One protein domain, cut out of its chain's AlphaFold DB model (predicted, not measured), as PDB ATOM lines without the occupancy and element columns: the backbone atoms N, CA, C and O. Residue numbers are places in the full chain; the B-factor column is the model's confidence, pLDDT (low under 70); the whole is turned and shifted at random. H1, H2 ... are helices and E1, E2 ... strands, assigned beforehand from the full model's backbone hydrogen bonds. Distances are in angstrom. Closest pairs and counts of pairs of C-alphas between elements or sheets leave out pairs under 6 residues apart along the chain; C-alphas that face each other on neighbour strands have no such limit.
ATOM      1  N   ALA A 124     208.077  58.628 154.406       92.12
ATOM      2  CA  ALA A 124     208.917  58.558 155.595       92.12
ATOM      3  C   ALA A 124     209.703  57.240 155.580       92.12
ATOM      4  O   ALA A 124     209.119  56.159 155.629       92.12
ATOM      5  N   LEU A 125     211.031  57.309 155.504       92.81
ATOM      6  CA  LEU A 125     211.887  56.123 155.487       92.81
ATOM      7  C   LEU A 125     212.382  55.801 156.898       92.81
ATOM      8  O   LEU A 125     212.972  56.649 157.563       92.81
ATOM      9  N   ALA A 126     212.185  54.559 157.339       92.56
ATOM     10  CA  ALA A 126     212.744  54.053 158.593       92.56
ATOM     11  C   ALA A 126     214.206  53.605 158.436       92.56
ATOM     12  O   ALA A 126     214.964  53.576 159.404       92.56
ATOM     13  N   GLY A 127     214.616  53.239 157.220       92.62
ATOM     14  CA  GLY A 127     215.983  52.821 156.934       92.62
ATOM     15  C   GLY A 127     216.124  52.172 155.564       92.62
ATOM     16  O   GLY A 127     215.277  52.332 154.690       92.62
ATOM     17  N   SER A 128     217.200  51.411 155.381       94.00
ATOM     18  CA  SER A 128     217.432  50.607 154.182       94.00
ATOM     19  C   SER A 128     217.793  49.181 154.575       94.00
ATOM     20  O   SER A 128     218.625  48.961 155.454       94.00
ATOM     21  N   PHE A 129     217.219  48.207 153.877       92.75
ATOM     22  CA  PHE A 129     217.652  46.817 153.922       92.75
ATOM     23  C   PHE A 129     218.836  46.589 152.971       92.75
ATOM     24  O   PHE A 129     219.187  47.466 152.173       92.75
ATOM     25  N   LEU A 130     219.452  45.403 153.045       91.06
ATOM     26  CA  LEU A 130     220.619  45.034 152.240       91.06
ATOM     27  C   LEU A 130     220.443  45.397 150.753       91.06
ATOM     28  O   LEU A 130     219.381  45.180 150.164       91.06
ATOM     29  N   ASN A 131     221.527  45.891 150.146       92.44
ATOM     30  CA  ASN A 131     221.592  46.393 148.765       92.44
ATOM     31  C   ASN A 131     220.808  47.693 148.501       92.44
ATOM     32  O   ASN A 131     220.360  47.910 147.378       92.44
ATOM     33  N   GLY A 132     220.638  48.556 149.508       92.88
ATOM     34  CA  GLY A 132     220.067  49.894 149.305       92.88
ATOM     35  C   GLY A 132     218.553  49.903 149.075       92.88
ATOM     36  O   GLY A 132     218.041  50.817 148.435       92.88
ATOM     37  N   ARG A 133     217.830  48.870 149.531       93.31
ATOM     38  CA  ARG A 133     216.367  48.805 149.404       93.31
ATOM     39  C   ARG A 133     215.723  49.626 150.525       93.31
ATOM     40  O   ARG A 133     215.836  49.194 151.675       93.31
ATOM     41  N   PRO A 134     215.059  50.760 150.237       92.06
ATOM     42  CA  PRO A 134     214.457  51.582 151.278       92.06
ATOM     43  C   PRO A 134     213.333  50.825 151.995       92.06
ATOM     44  O   PRO A 134     212.613  50.032 151.386       92.06
ATOM     45  N   ILE A 135     213.204  51.075 153.294       93.75
ATOM     46  CA  ILE A 135     212.144  50.568 154.163       93.75
ATOM     47  C   ILE A 135     211.307  51.769 154.589       93.75
ATOM     48  O   ILE A 135     211.819  52.695 155.222       93.75
ATOM     49  N   GLU A 136     210.027  51.745 154.245       94.50
ATOM     50  CA  GLU A 136     209.059  52.750 154.672       94.50
ATOM     51  C   GLU A 136     208.730  52.589 156.164       94.50
ATOM     52  O   GLU A 136     208.629  51.472 156.682       94.50
ATOM     53  N   ALA A 137     208.581  53.709 156.864       93.75
ATOM     54  CA  ALA A 137     208.135  53.732 158.245       93.75
ATOM     55  C   ALA A 137     206.647  53.366 158.322       93.75
ATOM     56  O   ALA A 137     205.800  53.997 157.698       93.75
ATOM     57  N   SER A 138     206.327  52.343 159.115       92.00
ATOM     58  CA  SER A 138     204.942  51.954 159.384       92.00
ATOM     59  C   SER A 138     204.367  52.759 160.549       92.00
ATOM     60  O   SER A 138     205.073  53.067 161.505       92.00
ATOM     61  N   THR A 139     203.066  53.045 160.497       92.38
ATOM     62  CA  THR A 139     202.301  53.656 161.596       92.38
ATOM     63  C   THR A 139     201.774  52.633 162.611       92.38
ATOM     64  O   THR A 139     201.156  53.016 163.600       92.38
ATOM     65  N   LEU A 140     201.995  51.333 162.382       91.38
ATOM     66  CA  LEU A 140     201.521  50.261 163.261       91.38
ATOM     67  C   LEU A 140     202.328  50.207 164.565       91.38
ATOM     68  O   LEU A 140     203.560  50.173 164.545       91.38
ATOM     69  N   THR A 141     201.637  50.107 165.700       92.12
ATOM     70  CA  THR A 141     202.263  49.928 167.016       92.12
ATOM     71  C   THR A 141     202.382  48.446 167.360       92.12
ATOM     72  O   THR A 141     201.430  47.671 167.246       92.12
ATOM     73  N   VAL A 142     203.581  48.026 167.771       93.69
ATOM     74  CA  VAL A 142     203.840  46.660 168.247       93.69
ATOM     75  C   VAL A 142     203.542  46.603 169.743       93.69
ATOM     76  O   VAL A 142     204.177  47.312 170.520       93.69
ATOM     77  N   ARG A 143     202.605  45.742 170.152       95.06
ATOM     78  CA  ARG A 143     202.239  45.524 171.561       95.06
ATOM     79  C   ARG A 143     203.152  44.508 172.238       95.06
ATOM     80  O   ARG A 143     203.595  44.723 173.361       95.06
ATOM     81  N   GLU A 144     203.404  43.384 171.574       95.94
ATOM     82  CA  GLU A 144     204.168  42.264 172.131       95.94
ATOM     83  C   GLU A 144     204.902  41.499 171.020       95.94
ATOM     84  O   GLU A 144     204.507  41.536 169.855       95.94
ATOM     85  N   MET A 145     205.975  40.792 171.379       96.44
ATOM     86  CA  MET A 145     206.729  39.915 170.483       96.44
ATOM     87  C   MET A 145     206.588  38.461 170.933       96.44
ATOM     88  O   MET A 145     207.014  38.093 172.027       96.44
ATOM     89  N   LEU A 146     206.031  37.614 170.067       95.62
ATOM     90  CA  LEU A 146     205.937  36.175 170.305       95.62
ATOM     91  C   LEU A 146     207.263  35.487 169.903       95.62
ATOM     92  O   LEU A 146     207.972  36.001 169.031       95.62
ATOM     93  N   PRO A 147     207.623  34.322 170.486       95.69
ATOM     94  CA  PRO A 147     208.859  33.627 170.130       95.69
ATOM     95  C   PRO A 147     209.045  33.405 168.621       95.69
ATOM     96  O   PRO A 147     208.131  32.967 167.916       95.69
ATOM     97  N   GLY A 148     210.266  33.660 168.149       95.88
ATOM     98  CA  GLY A 148     210.628  33.581 166.732       95.88
ATOM     99  C   GLY A 148     210.311  34.852 165.941       95.88
ATOM    100  O   GLY A 148     209.891  34.734 164.793       95.88
ATOM    101  N   ASP A 149     210.486  36.023 166.560       94.69
ATOM    102  CA  ASP A 149     210.381  37.351 165.935       94.69
ATOM    103  C   ASP A 149     209.030  37.619 165.256       94.69
ATOM    104  O   ASP A 149     208.950  38.147 164.147       94.69
ATOM    105  N   ARG A 150     207.940  37.233 165.927       96.31
ATOM    106  CA  ARG A 150     206.568  37.417 165.435       96.31
ATOM    107  C   ARG A 150     205.905  38.581 166.182       96.31
ATOM    108  O   ARG A 150     205.447  38.360 167.306       96.31
ATOM    109  N   PRO A 151     205.857  39.794 165.601       95.06
ATOM    110  CA  PRO A 151     205.211  40.934 166.242       95.06
ATOM    111  C   PRO A 151     203.694  40.750 166.317       95.06
ATOM    112  O   PRO A 151     203.059  40.272 165.376       95.06
ATOM    113  N   ILE A 152     203.122  41.163 167.446       95.06
ATOM    114  CA  ILE A 152     201.687  41.331 167.663       95.06
ATOM    115  C   ILE A 152     201.412  42.833 167.652       95.06
ATOM    116  O   ILE A 152     201.976  43.578 168.455       95.06
ATOM    117  N   PHE A 153     200.553  43.271 166.737       95.12
ATOM    118  CA  PHE A 153     200.189  44.676 166.582       95.12
ATOM    119  C   PHE A 153     198.930  45.020 167.373       95.12
ATOM    120  O   PHE A 153     198.075  44.160 167.603       95.12
ATOM    121  N   ASP A 154     198.805  46.288 167.749       93.38
ATOM    122  CA  ASP A 154     197.530  46.817 168.211       93.38
ATOM    123  C   ASP A 154     196.508  46.836 167.071       93.38
ATOM    124  O   ASP A 154     196.827  47.110 165.914       93.38
ATOM    125  N   SER A 155     195.253  46.560 167.414       89.56
ATOM    126  CA  SER A 155     194.124  46.705 166.504       89.56
ATOM    127  C   SER A 155     193.019  47.505 167.175       89.56
ATOM    128  O   SER A 155     192.723  47.270 168.346       89.56
ATOM    129  N   GLU A 156     192.350  48.370 166.423       88.06
ATOM    130  CA  GLU A 156     191.226  49.177 166.918       88.06
ATOM    131  C   GLU A 156     189.886  48.415 166.953       88.06
ATOM    132  O   GLU A 156     188.861  48.959 167.367       88.06
ATOM    133  N   PHE A 157     189.864  47.145 166.535       84.94
ATOM    134  CA  PHE A 157     188.647  46.336 166.524       84.94
ATOM    135  C   PHE A 157     188.132  46.066 167.941       84.94
ATOM    136  O   PHE A 157     188.844  45.546 168.801       84.94
ATOM    137  N   LYS A 158     186.850  46.368 168.166       85.12
ATOM    138  CA  LYS A 158     186.152  46.079 169.423       85.12
ATOM    139  C   LYS A 158     185.420  44.749 169.312       85.12
ATOM    140  O   LYS A 158     184.595  44.563 168.417       85.12
ATOM    141  N   MET A 159     185.700  43.830 170.229       85.50
ATOM    142  CA  MET A 159     184.949  42.580 170.353       85.50
ATOM    143  C   MET A 159     183.706  42.788 171.219       85.50
ATOM    144  O   MET A 159     183.737  43.551 172.184       85.50
ATOM    145  N   VAL A 160     182.616  42.098 170.886       83.94
ATOM    146  CA  VAL A 160     181.415  42.062 171.732       83.94
ATOM    147  C   VAL A 160     181.626  41.017 172.825       83.94
ATOM    148  O   VAL A 160     181.622  39.814 172.561       83.94
ATOM    149  N   GLU A 161     181.827  41.466 174.062       74.00
ATOM    150  CA  GLU A 161     181.982  40.574 175.212       74.00
ATOM    151  C   GLU A 161     180.657  39.857 175.537       74.00
ATOM    152  O   GLU A 161     179.585  40.461 175.548       74.00
ATOM    153  N   GLY A 162     180.719  38.546 175.790       70.62
ATOM    154  CA  GLY A 162     179.572  37.745 176.250       70.62
ATOM    155  C   GLY A 162     178.737  37.060 175.161       70.62
ATOM    156  O   GLY A 162     177.993  36.132 175.475       70.62
ATOM    157  N   ALA A 163     178.901  37.423 173.888       65.38
ATOM    158  CA  ALA A 163     178.268  36.738 172.759       65.38
ATOM    159  C   ALA A 163     179.307  35.889 172.014       65.38
ATOM    160  O   ALA A 163     179.840  36.285 170.983       65.38
ATOM    161  N   ILE A 164     179.635  34.718 172.556       69.75
ATOM    162  CA  ILE A 164     180.546  33.773 171.904       69.75
ATOM    163  C   ILE A 164     179.702  32.728 171.175       69.75
ATOM    164  O   ILE A 164     178.963  31.966 171.800       69.75
ATOM    165  N   LEU A 165     179.807  32.683 169.844       75.75
ATOM    166  CA  LEU A 165     179.224  31.588 169.067       75.75
ATOM    167  C   LEU A 165     179.897  30.259 169.457       75.75
ATOM    168  O   LEU A 165     181.084  30.252 169.810       75.75
ATOM    169  N   PRO A 166     179.192  29.118 169.347       82.44
ATOM    170  CA  PRO A 166     179.773  27.817 169.653       82.44
ATOM    171  C   PRO A 166     181.096  27.617 168.899       82.44
ATOM    172  O   PRO A 166     181.192  27.835 167.688       82.44
ATOM    173  N   GLY A 167     182.128  27.215 169.647       83.31
ATOM    174  CA  GLY A 167     183.491  27.063 169.138       83.31
ATOM    175  C   GLY A 167     184.388  28.296 169.288       83.31
ATOM    176  O   GLY A 167     185.312  28.443 168.496       83.31
ATOM    177  N   ASN A 168     184.141  29.167 170.276       83.00
ATOM    178  CA  ASN A 168     184.985  30.333 170.587       83.00
ATOM    179  C   ASN A 168     185.211  31.264 169.389       83.00
ATOM    180  O   ASN A 168     186.300  31.800 169.196       83.00
ATOM    181  N   ARG A 169     184.179  31.436 168.556       84.56
ATOM    182  CA  ARG A 169     184.246  32.331 167.399       84.56
ATOM    183  C   ARG A 169     184.051  33.770 167.891       84.56
ATOM    184  O   ARG A 169     182.962  34.056 168.396       84.56
ATOM    185  N   PRO A 170     185.062  34.654 167.781       84.81
ATOM    186  CA  PRO A 170     184.924  36.037 168.215       84.81
ATOM    187  C   PRO A 170     183.924  36.774 167.320       84.81
ATOM    188  O   PRO A 170     183.921  36.591 166.101       84.81
ATOM    189  N   ILE A 171     183.084  37.609 167.931       86.25
ATOM    190  CA  ILE A 171     182.170  38.511 167.229       86.25
ATOM    191  C   ILE A 171     182.706  39.931 167.378       86.25
ATOM    192  O   ILE A 171     182.939  40.403 168.493       86.25
ATOM    193  N   MET A 172     182.895  40.607 166.251       87.25
ATOM    194  CA  MET A 172     183.306  42.008 166.219       87.25
ATOM    195  C   MET A 172     182.081  42.913 166.280       87.25
ATOM    196  O   MET A 172     181.040  42.598 165.701       87.25
ATOM    197  N   ALA A 173     182.210  44.044 166.967       85.12
ATOM    198  CA  ALA A 173     181.205  45.090 166.930       85.12
ATOM    199  C   ALA A 173     181.189  45.718 165.529       85.12
ATOM    200  O   ALA A 173     182.228  46.126 165.008       85.12
ATOM    201  N   SER A 174     180.009  45.773 164.918       83.00
ATOM    202  CA  SER A 174     179.790  46.526 163.689       83.00
ATOM    203  C   SER A 174     179.740  48.027 163.977       83.00
ATOM    204  O   SER A 174     179.462  48.443 165.102       83.00
ATOM    205  N   ASP A 175     179.947  48.836 162.941       81.62
ATOM    206  CA  ASP A 175     179.677  50.274 162.989       81.62
ATOM    207  C   ASP A 175     178.224  50.527 163.460       81.62
ATOM    208  O   ASP A 175     177.307  49.870 162.947       81.62
ATOM    209  N   PRO A 176     177.978  51.446 164.418       72.56
ATOM    210  CA  PRO A 176     176.632  51.870 164.797       72.56
ATOM    211  C   PRO A 176     175.729  52.247 163.613       72.56
ATOM    212  O   PRO A 176     174.525  52.002 163.679       72.56
ATOM    213  N   GLY A 177     176.281  52.778 162.517       74.81
ATOM    214  CA  GLY A 177     175.522  53.099 161.303       74.81
ATOM    215  C   GLY A 177     174.832  51.882 160.674       74.81
ATOM    216  O   GLY A 177     173.742  52.003 160.119       74.81
ATOM    217  N   LEU A 178     175.400  50.682 160.836       74.31
ATOM    218  CA  LEU A 178     174.801  49.439 160.341       74.31
ATOM    219  C   LEU A 178     173.605  48.966 161.180       74.31
ATOM    220  O   LEU A 178     172.817  48.164 160.690       74.31
ATOM    221  N   LEU A 179     173.434  49.463 162.413       71.69
ATOM    222  CA  LEU A 179     172.253  49.165 163.235       71.69
ATOM    223  C   LEU A 179     171.007  49.914 162.748       71.69
ATOM    224  O   LEU A 179     169.893  49.438 162.950       71.69
ATOM    225  N   ALA A 180     171.199  51.077 162.121       73.00
ATOM    226  CA  ALA A 180     170.124  51.885 161.548       73.00
ATOM    227  C   ALA A 180     169.766  51.472 160.110       73.00
ATOM    228  O   ALA A 180     168.752  51.921 159.576       73.00
ATOM    229  N   ALA A 181     170.586  50.630 159.474       75.06
ATOM    230  CA  ALA A 181     170.323  50.140 158.132       75.06
ATOM    231  C   ALA A 181     169.041  49.299 158.110       75.06
ATOM    232  O   ALA A 181     168.782  48.509 159.018       75.06
ATOM    233  N   SER A 182     168.248  49.429 157.046       80.94
ATOM    234  CA  SER A 182     167.145  48.497 156.812       80.94
ATOM    235  C   SER A 182     167.699  47.083 156.612       80.94
ATOM    236  O   SER A 182     168.800  46.905 156.090       80.94
ATOM    237  N   VAL A 183     166.973  46.066 157.075       84.06
ATOM    238  CA  VAL A 183     167.514  44.710 157.200       84.06
ATOM    239  C   VAL A 183     166.595  43.700 156.517       84.06
ATOM    240  O   VAL A 183     165.387  43.693 156.740       84.06
ATOM    241  N   LEU A 184     167.169  42.824 155.693       82.75
ATOM    242  CA  LEU A 184     166.461  41.693 155.088       82.75
ATOM    243  C   LEU A 184     166.309  40.523 156.080       82.75
ATOM    244  O   LEU A 184     167.046  40.449 157.072       82.75
ATOM    245  N   PRO A 185     165.420  39.546 155.803       84.62
ATOM    246  CA  PRO A 185     165.345  38.312 156.578       84.62
ATOM    247  C   PRO A 185     166.730  37.672 156.767       84.62
ATOM    248  O   PRO A 185     167.495  37.511 155.813       84.62
ATOM    249  N   GLY A 186     167.057  37.313 158.009       82.81
ATOM    250  CA  GLY A 186     168.390  36.818 158.369       82.81
ATOM    251  C   GLY A 186     169.406  37.911 158.715       82.81
ATOM    252  O   GLY A 186     170.604  37.680 158.583       82.81
ATOM    253  N   ASN A 187     168.939  39.077 159.163       81.69
ATOM    254  CA  ASN A 187     169.758  40.177 159.671       81.69
ATOM    255  C   ASN A 187     170.804  40.728 158.678       81.69
ATOM    256  O   ASN A 187     171.905  41.102 159.075       81.69
ATOM    257  N   ARG A 188     170.482  40.765 157.379       83.75
ATOM    258  CA  ARG A 188     171.388  41.301 156.345       83.75
ATOM    259  C   ARG A 188     171.123  42.798 156.138       83.75
ATOM    260  O   ARG A 188     170.056  43.108 155.603       83.75
ATOM    261  N   PRO A 189     172.029  43.706 156.550       82.31
ATOM    262  CA  PRO A 189     171.830  45.138 156.357       82.31
ATOM    263  C   PRO A 189     171.911  45.485 154.866       82.31
ATOM    264  O   PRO A 189     172.753  44.949 154.143       82.31
ATOM    265  N   ILE A 190     171.037  46.379 154.415       84.25
ATOM    266  CA  ILE A 190     171.056  46.962 153.071       84.25
ATOM    267  C   ILE A 190     171.126  48.486 153.190       84.25
ATOM    268  O   ILE A 190     170.542  49.080 154.100       84.25
ATOM    269  N   ALA A 191     171.861  49.115 152.274       74.56
ATOM    270  CA  ALA A 191     171.913  50.568 152.183       74.56
ATOM    271  C   ALA A 191     170.553  51.122 151.733       74.56
ATOM    272  O   ALA A 191     169.845  50.493 150.944       74.56
ATOM    273  N   SER A 192     170.187  52.302 152.232       73.25
ATOM    274  CA  SER A 192     169.018  53.029 151.742       73.25
ATOM    275  C   SER A 192     169.276  53.543 150.327       73.25
ATOM    276  O   SER A 192     170.284  54.207 150.095       73.25
ATOM    277  N   ASN A 193     168.329  53.342 149.412       70.50
ATOM    278  CA  ASN A 193     168.366  53.950 148.074       70.50
ATOM    279  C   ASN A 193     168.016  55.455 148.086       70.50
ATOM    280  O   ASN A 193     167.890  56.057 147.028       70.50
ATOM    281  N   GLU A 194     167.802  56.052 149.262       68.88
ATOM    282  CA  GLU A 194     167.389  57.455 149.423       68.88
ATOM    283  C   GLU A 194     168.571  58.435 149.437       68.88
ATOM    284  O   GLU A 194     168.374  59.628 149.257       68.88
ATOM    285  N   ILE A 195     169.800  57.946 149.631       66.62
ATOM    286  CA  ILE A 195     171.022  58.758 149.636       66.62
ATOM    287  C   ILE A 195     171.849  58.330 148.420       66.62
ATOM    288  O   ILE A 195     172.782  57.536 148.532       66.62
ATOM    289  N   ILE A 196     171.444  58.784 147.234       65.44
ATOM    290  CA  ILE A 196     172.170  58.565 145.978       65.44
ATOM    291  C   ILE A 196     172.659  59.937 145.511       65.44
ATOM    292  O   ILE A 196     171.845  60.804 145.212       65.44
ATOM    293  N   ASP A 197     173.979  60.131 145.475       69.19
ATOM    294  CA  ASP A 197     174.617  61.331 144.919       69.19
ATOM    295  C   ASP A 197     175.362  60.957 143.622       69.19
ATOM    296  O   ASP A 197     176.286  60.135 143.679       69.19
ATOM    297  N   PRO A 198     174.974  61.496 142.448       73.31
ATOM    298  CA  PRO A 198     173.910  62.479 142.225       73.31
ATOM    299  C   PRO A 198     172.505  61.863 142.260       73.31
ATOM    300  O   PRO A 198     172.318  60.699 141.902       73.31
ATOM    301  N   GLU A 199     171.519  62.679 142.649       77.50
ATOM    302  CA  GLU A 199     170.100  62.305 142.751       77.50
ATOM    303  C   GLU A 199     169.632  61.465 141.546       77.50
ATOM    304  O   GLU A 199     169.968  61.796 140.403       77.50
ATOM    305  N   PRO A 200     168.802  60.420 141.729       73.00
ATOM    306  CA  PRO A 200     168.410  59.519 140.641       73.00
ATOM    307  C   PRO A 200     167.795  60.232 139.430       73.00
ATOM    308  O   PRO A 200     167.988  59.803 138.294       73.00
ATOM    309  N   ALA A 201     167.104  61.355 139.649       71.62
ATOM    310  CA  ALA A 201     166.566  62.199 138.581       71.62
ATOM    311  C   ALA A 201     167.653  62.752 137.640       71.62
ATOM    312  O   ALA A 201     167.419  62.889 136.442       71.62
ATOM    313  N   VAL A 202     168.843  63.035 138.171       73.88
ATOM    314  CA  VAL A 202     170.011  63.495 137.412       73.88
ATOM    315  C   VAL A 202     170.612  62.339 136.612       73.88
ATOM    316  O   VAL A 202     170.991  62.530 135.461       73.88
ATOM    317  N   LEU A 203     170.633  61.125 137.169       69.75
ATOM    318  CA  LEU A 203     171.158  59.935 136.489       69.75
ATOM    319  C   LEU A 203     170.322  59.528 135.262       69.75
ATOM    320  O   LEU A 203     170.878  59.115 134.245       69.75
ATOM    321  N   MET A 204     168.995  59.681 135.334       72.38
ATOM    322  CA  MET A 204     168.080  59.334 134.234       72.38
ATOM    323  C   MET A 204     168.192  60.278 133.022       72.38
ATOM    324  O   MET A 204     167.645  59.966 131.969       72.38
ATOM    325  N   GLY A 205     168.895  61.409 133.153       70.56
ATOM    326  CA  GLY A 205     169.128  62.373 132.072       70.56
ATOM    327  C   GLY A 205     170.337  62.074 131.173       70.56
ATOM    328  O   GLY A 205     170.522  62.782 130.189       70.56
TER     329      GLY A 205
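Overview. This is residues 124 to 205 of the 208 residues of an uncharacterized protein of Leptolyngbyaceae cyanobacterium JSC-12 (UniProt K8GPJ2). What is the shape? With little regular structure, it is an extended string of three separate strand hairpins, E1-E2, E3-E4 and E5-E6, ending in a free tail with H2. What does it hold? The 82 printed residues run E1, E2, E3, E4, H1, E5, E6, H2, mixed helices and strands, with 32 residues in named elements. How large is it? The radius of gyration of the C-alphas is 22.2 A, and the spans are 58 by 46 by 16 A.

Arrangement. How do strands pair? E1, residues 125 to 129, and E2, residues 133 to 136, form an antiparallel hairpin at 149 degrees, with N 126 and O 135 within hydrogen-bond range at 2.8 A. E3, residues 142 to 146, and E4, residues 150 to 153, form another at 151 degrees, with N 143 and O 152 at 2.8 A. E5, residues 182 to 184, and E6, residues 188 to 190, form a third at 135 degrees, with N 190 and O 182 at 2.8 A. Where are the helices? H1, residues 176 to 179, and E6 have their closest C-alphas at Leu 178 and Pro 189, 6.6 A; H2, residues 200 to 203, stands free. Both are too short for an O i to N i+4 pair; each has its one O i to N i+3 pair within range.

Along the chain. Where does E1 begin? C-alpha 125 is at (211.887, 56.123, 155.487), and E1 is 11.1 A long. Where does H2 end? C-alpha 203 is at (171.158, 59.935, 136.489).

Size, cuts and confidence. Is it unbroken? The printed part has no cut; the link from E4 to H1, 22 residues, is long. Where is confidence low? Residues 163 to 164, 194 to 197 and 203 are under 70.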